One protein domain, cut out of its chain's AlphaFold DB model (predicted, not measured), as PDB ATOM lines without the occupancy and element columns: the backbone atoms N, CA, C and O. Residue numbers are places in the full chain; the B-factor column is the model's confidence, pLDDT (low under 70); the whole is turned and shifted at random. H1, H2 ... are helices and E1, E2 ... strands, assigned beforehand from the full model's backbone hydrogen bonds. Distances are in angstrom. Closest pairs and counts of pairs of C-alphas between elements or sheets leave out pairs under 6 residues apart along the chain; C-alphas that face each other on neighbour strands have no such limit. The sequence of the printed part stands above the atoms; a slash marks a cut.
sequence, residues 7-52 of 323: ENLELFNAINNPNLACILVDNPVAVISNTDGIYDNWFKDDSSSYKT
ATOM      1  N   GLU A   7     -33.196  96.318 -17.971       84.31
ATOM      2  CA  GLU A   7     -33.004  97.200 -16.809       84.31
ATOM      3  C   GLU A   7     -34.043  98.331 -16.695       84.31
ATOM      4  O   GLU A   7     -34.238  98.879 -15.615       84.31
ATOM      5  N   ASN A   8     -34.738  98.663 -17.789       87.06
ATOM      6  CA  ASN A   8     -35.769  99.705 -17.815       87.06
ATOM      7  C   ASN A   8     -37.170  99.171 -17.459       87.06
ATOM      8  O   ASN A   8     -38.133  99.938 -17.446       87.06
ATOM      9  N   LEU A   9     -37.316  97.862 -17.228       86.44
ATOM     10  CA  LEU A   9     -38.603  97.220 -16.984       86.44
ATOM     11  C   LEU A   9     -38.799  97.009 -15.474       86.44
ATOM     12  O   LEU A   9     -38.319  96.037 -14.893       86.44
ATOM     13  N   GLU A  10     -39.507  97.947 -14.843       86.31
ATOM     14  CA  GLU A  10     -39.657  98.030 -13.378       86.31
ATOM     15  C   GLU A  10     -40.453  96.870 -12.754       86.31
ATOM     16  O   GLU A  10     -40.296  96.581 -11.568       86.31
ATOM     17  N   LEU A  11     -41.320  96.220 -13.535       90.25
ATOM     18  CA  LEU A  11     -42.182  95.121 -13.104       90.25
ATOM     19  C   LEU A  11     -42.328  94.111 -14.241       90.25
ATOM     20  O   LEU A  11     -42.738  94.470 -15.346       90.25
ATOM     21  N   PHE A  12     -42.084  92.841 -13.938       91.38
ATOM     22  CA  PHE A  12     -42.388  91.723 -14.822       91.38
ATOM     23  C   PHE A  12     -43.101  90.648 -14.014       91.38
ATOM     24  O   PHE A  12     -42.638  90.259 -12.946       91.38
ATOM     25  N   ASN A  13     -44.235  90.162 -14.500       91.69
ATOM     26  CA  ASN A  13     -44.963  89.116 -13.803       91.69
ATOM     27  C   ASN A  13     -45.456  88.062 -14.787       91.69
ATOM     28  O   ASN A  13     -46.379  88.308 -15.559       91.69
ATOM     29  N   ALA A  14     -44.831  86.895 -14.721       90.50
ATOM     30  CA  ALA A  14     -45.165  85.702 -15.479       90.50
ATOM     31  C   ALA A  14     -45.587  84.542 -14.562       90.50
ATOM     32  O   ALA A  14     -45.423  83.386 -14.936       90.50
ATOM     33  N   ILE A  15     -46.121  84.819 -13.368       91.56
ATOM     34  CA  ILE A  15     -46.694  83.775 -12.503       91.56
ATOM     35  C   ILE A  15     -48.035  83.261 -13.050       91.56
ATOM     36  O   ILE A  15     -48.775  84.017 -13.683       91.56
ATOM     37  N   ASN A  16     -48.388  82.015 -12.723       89.50
ATOM     38  CA  ASN A  16     -49.594  81.304 -13.181       89.50
ATOM     39  C   ASN A  16     -49.624  80.994 -14.695       89.50
ATOM     40  O   ASN A  16     -50.697  80.887 -15.287       89.50
ATOM     41  N   ASN A  17     -48.457  80.810 -15.301       82.62
ATOM     42  CA  ASN A  17     -48.221  80.332 -16.661       82.62
ATOM     43  C   ASN A  17     -47.442  78.997 -16.609       82.62
ATOM     44  O   ASN A  17     -46.267  78.945 -16.970       82.62
ATOM     45  N   PRO A  18     -48.075  77.886 -16.178       79.94
ATOM     46  CA  PRO A  18     -47.382  76.611 -15.964       79.94
ATOM     47  C   PRO A  18     -46.676  76.063 -17.217       79.94
ATOM     48  O   PRO A  18     -45.690  75.342 -17.072       79.94
ATOM     49  N   ASN A  19     -47.148  76.444 -18.409       76.81
ATOM     50  CA  ASN A  19     -46.642  76.005 -19.715       76.81
ATOM     51  C   ASN A  19     -45.598  76.958 -20.325       76.81
ATOM     52  O   ASN A  19     -45.308  76.859 -21.507       76.81
ATOM     53  N   LEU A  20     -45.102  77.943 -19.573       81.06
ATOM     54  CA  LEU A  20     -44.045  78.837 -20.039       81.06
ATOM     55  C   LEU A  20     -42.697  78.322 -19.521       81.06
ATOM     56  O   LEU A  20     -42.332  78.642 -18.394       81.06
ATOM     57  N   ALA A  21     -41.928  77.558 -20.301       81.88
ATOM     58  CA  ALA A  21     -40.612  77.073 -19.871       81.88
ATOM     59  C   ALA A  21     -39.481  78.067 -20.157       81.88
ATOM     60  O   ALA A  21     -38.491  78.098 -19.420       81.88
ATOM     61  N   CYS A  22     -39.595  78.908 -21.190       86.69
ATOM     62  CA  CYS A  22     -38.489  79.766 -21.625       86.69
ATOM     63  C   CYS A  22     -38.851  81.257 -21.716       86.69
ATOM     64  O   CYS A  22     -39.764  81.662 -22.429       86.69
ATOM     65  N   ILE A  23     -38.080  82.108 -21.029       88.06
ATOM     66  CA  ILE A  23     -38.241  83.567 -21.036       88.06
ATOM     67  C   ILE A  23     -36.964  84.216 -21.581       88.06
ATOM     68  O   ILE A  23     -35.907  84.188 -20.947       88.06
ATOM     69  N   LEU A  24     -37.068  84.841 -22.756       88.56
ATOM     70  CA  LEU A  24     -35.946  85.525 -23.404       88.56
ATOM     71  C   LEU A  24     -35.574  86.836 -22.699       88.56
ATOM     72  O   LEU A  24     -36.384  87.772 -22.672       88.56
ATOM     73  N   VAL A  25     -34.330  86.934 -22.229       90.38
ATOM     74  CA  VAL A  25     -33.740  88.126 -21.593       90.38
ATOM     75  C   VAL A  25     -32.340  88.432 -22.146       90.38
ATOM     76  O   VAL A  25     -31.642  87.557 -22.653       90.38
ATOM     77  N   ASP A  26     -31.921  89.687 -22.023       89.00
ATOM     78  CA  ASP A  26     -30.629  90.239 -22.441       89.00
ATOM     79  C   ASP A  26     -29.461  89.593 -21.694       89.00
ATOM     80  O   ASP A  26     -28.452  89.225 -22.295       89.00
ATOM     81  N   ASN A  27     -29.606  89.422 -20.377       88.88
ATOM     82  CA  ASN A  27     -28.597  88.802 -19.528       88.88
ATOM     83  C   ASN A  27     -29.257  87.942 -18.435       88.88
ATOM     84  O   ASN A  27     -29.584  88.455 -17.363       88.88
ATOM     85  N   PRO A  28     -29.429  86.627 -18.658       90.31
ATOM     86  CA  PRO A  28     -30.097  85.748 -17.703       90.31
ATOM     87  C   PRO A  28     -29.335  85.650 -16.387       90.31
ATOM     88  O   PRO A  28     -29.954  85.553 -15.334       90.31
ATOM     89  N   VAL A  29     -28.003  85.747 -16.410       89.25
ATOM     90  CA  VAL A  29     -27.195  85.711 -15.186       89.25
ATOM     91  C   VAL A  29     -27.484  86.931 -14.312       89.25
ATOM     92  O   VAL A  29     -27.628  86.778 -13.102       89.25
ATOM     93  N   ALA A  30     -27.613  88.124 -14.900       88.44
ATOM     94  CA  ALA A  30     -27.949  89.339 -14.154       88.44
ATOM     95  C   ALA A  30     -29.352  89.263 -13.530       88.44
ATOM     96  O   ALA A  30     -29.507  89.605 -12.362       88.44
ATOM     97  N   VAL A  31     -30.341  88.747 -14.270       88.38
ATOM     98  CA  VAL A  31     -31.718  88.578 -13.772       88.38
ATOM     99  C   VAL A  31     -31.791  87.521 -12.665       88.38
ATOM    100  O   VAL A  31     -32.433  87.741 -11.646       88.38
ATOM    101  N   ILE A  32     -31.106  86.384 -12.828       88.06
ATOM    102  CA  ILE A  32     -31.129  85.276 -11.856       88.06
ATOM    103  C   ILE A  32     -30.357  85.625 -10.579       88.06
ATOM    104  O   ILE A  32     -30.803  85.302  -9.482       88.06
ATOM    105  N   SER A  33     -29.177  86.238 -10.709       89.12
ATOM    106  CA  SER A  33     -28.351  86.596  -9.547       89.12
ATOM    107  C   SER A  33     -28.868  87.832  -8.815       89.12
ATOM    108  O   SER A  33     -28.659  87.931  -7.608       89.12
ATOM    109  N   ASN A  34     -29.521  88.746  -9.548       89.44
ATOM    110  CA  ASN A  34     -30.152  89.973  -9.065       89.44
ATOM    111  C   ASN A  34     -29.325  90.710  -7.991       89.44
ATOM    112  O   ASN A  34     -29.831  91.118  -6.949       89.44
ATOM    113  N   THR A  35     -28.016  90.853  -8.223       88.56
ATOM    114  CA  THR A  35     -27.067  91.354  -7.212       88.56
ATOM    115  C   THR A  35     -27.327  92.795  -6.786       88.56
ATOM    116  O   THR A  35     -27.036  93.150  -5.646       88.56
ATOM    117  N   ASP A  36     -27.882  93.604  -7.688       85.38
ATOM    118  CA  ASP A  36     -28.131  95.032  -7.477       85.38
ATOM    119  C   ASP A  36     -29.606  95.335  -7.137       85.38
ATOM    120  O   ASP A  36     -29.977  96.500  -7.010       85.38
ATOM    121  N   GLY A  37     -30.454  94.304  -7.001       87.19
ATOM    122  CA  GLY A  37     -31.886  94.427  -6.676       87.19
ATOM    123  C   GLY A  37     -32.773  94.978  -7.803       87.19
ATOM    124  O   GLY A  37     -33.966  95.196  -7.611       87.19
ATOM    125  N   ILE A  38     -32.216  95.205  -8.997       87.38
ATOM    126  CA  ILE A  38     -32.924  95.776 -10.160       87.38
ATOM    127  C   ILE A  38     -34.135  94.918 -10.571       87.38
ATOM    128  O   ILE A  38     -35.141  95.450 -11.034       87.38
ATOM    129  N   TYR A  39     -34.063  93.601 -10.370       90.81
ATOM    130  CA  TYR A  39     -35.078  92.634 -10.793       90.81
ATOM    131  C   TYR A  39     -35.932  92.108  -9.624       90.81
ATOM    132  O   TYR A  39     -36.590  91.080  -9.765       90.81
ATOM    133  N   ASP A  40     -35.969  92.800  -8.476       90.88
ATOM    134  CA  ASP A  40     -36.737  92.378  -7.285       90.88
ATOM    135  C   ASP A  40     -38.239  92.190  -7.562       90.88
ATOM    136  O   ASP A  40     -38.902  91.372  -6.924       90.88
ATOM    137  N   ASN A  41     -38.776  92.928  -8.537       92.00
ATOM    138  CA  ASN A  41     -40.181  92.873  -8.945       92.00
ATOM    139  C   ASN A  41     -40.407  91.990 -10.185       92.00
ATOM    140  O   ASN A  41     -41.358  92.208 -10.936       92.00
ATOM    141  N   TRP A  42     -39.510  91.043 -10.456       93.19
ATOM    142  CA  TRP A  42     -39.658  90.090 -11.550       93.19
ATOM    143  C   TRP A  42     -40.080  88.728 -11.016       93.19
ATOM    144  O   TRP A  42     -39.308  88.020 -10.371       93.19
ATOM    145  N   PHE A  43     -41.311  88.340 -11.325       93.00
ATOM    146  CA  PHE A  43     -41.909  87.094 -10.865       93.00
ATOM    147  C   PHE A  43     -42.151  86.156 -12.043       93.00
ATOM    148  O   PHE A  43     -42.553  86.588 -13.123       93.00
ATOM    149  N   LYS A  44     -41.910  84.865 -11.829       93.00
ATOM    150  CA  LYS A  44     -42.082  83.800 -12.818       93.00
ATOM    151  C   LYS A  44     -42.463  82.504 -12.099       93.00
ATOM    152  O   LYS A  44     -42.187  82.381 -10.905       93.00
ATOM    153  N   ASP A  45     -42.997  81.526 -12.819       90.56
ATOM    154  CA  ASP A  45     -43.208  80.186 -12.261       90.56
ATOM    155  C   ASP A  45     -41.902  79.392 -12.136       90.56
ATOM    156  O   ASP A  45     -40.910  79.667 -12.820       90.56
ATOM    157  N   ASP A  46     -41.896  78.365 -11.290       87.69
ATOM    158  CA  ASP A  46     -40.738  77.481 -11.113       87.69
ATOM    159  C   ASP A  46     -40.391  76.694 -12.387       87.69
ATOM    160  O   ASP A  46     -39.215  76.418 -12.622       87.69
ATOM    161  N   SER A  47     -41.386  76.385 -13.229       83.19
ATOM    162  CA  SER A  47     -41.201  75.703 -14.521       83.19
ATOM    163  C   SER A  47     -40.488  76.562 -15.569       83.19
ATOM    164  O   SER A  47     -39.888  76.023 -16.495       83.19
ATOM    165  N   SER A  48     -40.494  77.885 -15.405       87.62
ATOM    166  CA  SER A  48     -39.929  78.828 -16.373       87.62
ATOM    167  C   SER A  48     -38.445  79.131 -16.124       87.62
ATOM    168  O   SER A  48     -37.972  79.143 -14.988       87.62
ATOM    169  N   SER A  49     -37.680  79.429 -17.172       88.75
ATOM    170  CA  SER A  49     -36.247  79.734 -17.104       88.75
ATOM    171  C   SER A  49     -35.883  80.942 -17.960       88.75
ATOM    172  O   SER A  49     -36.274  81.043 -19.121       88.75
ATOM    173  N   TYR A  50     -35.068  81.845 -17.413       90.25
ATOM    174  CA  TYR A  50     -34.509  82.966 -18.166       90.25
ATOM    175  C   TYR A  50     -33.353  82.497 -19.060       90.25
ATOM    176  O   TYR A  50     -32.390  81.911 -18.559       90.25
ATOM    177  N   LYS A  51     -33.407  82.776 -20.368       88.56
ATOM    178  CA  LYS A  51     -32.362  82.398 -21.341       88.56
ATOM    179  C   LYS A  51     -32.078  83.528 -22.336       88.56
ATOM    180  O   LYS A  51     -32.918  84.389 -22.566       88.56
ATOM    181  N   THR A  52     -30.894  83.513 -22.949       84.88
ATOM    182  CA  THR A  52     -30.550  84.397 -24.085       84.88
ATOM    183  C   THR A  52     -31.014  83.848 -25.433       84.88
ATOM    184  O   THR A  52     -30.955  84.564 -26.428       84.88
TER     185      THR A  52
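AT A GLANCE: This is residues 7 to 52 of the 323 residues of the protein "Por_Secre_tail domain-containing protein" of Winogradskyella sp. PG-2 (UniProt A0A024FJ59). With little regular structure, the chain winds round in a small ring and comes back beside itself, E3 beside E1 on one side and E4 beside E2 on the other, with H1 at one end. The printed part has 46 residues, only 18 in named elements, E1 E2 H1 E3 E4, a mixed class with two parallel two-strand sheets. It is compact, radius of gyration of the C-alphas 10.2 A, and only just elongated, spanning 29 by 19 by 16 A.

IN THESE COORDINATES: E1, residues 12 to 14, spans 6.7 A from C-alpha 12 at (-42.388, 91.723, -14.822); E3, residues 42 to 44, spans 6.9 A. E2, residues 22 to 24, spans 6.5 A; E4, residues 49 to 51, spans 6.3 A and ends at (-32.362, 82.398, -21.341). H1, residues 28 to 33, spans 8.4 A.

HOW THE PARTS SIT: E1 and E3 are parallel at 6 degrees, with N 14 and O 43 2.8 A apart, within hydrogen-bond range. E2 and E4 are parallel at 38 degrees, with N 23 and O 49 within hydrogen-bond range at 2.8 A. The closest C-alphas of H1 and E4, Pro 28 and Tyr 50, are 5.2 A apart. E1 and E4 are apart, as are E2 and E3. Every O i to N i+4 pair in H1 is within hydrogen-bond range.

THE WHOLE: The farthest C-alphas, Asn 19 and Asp 36, are 29.2 A apart. The printed part has no cut and no long link; no printed residue is under 70 in pLDDT.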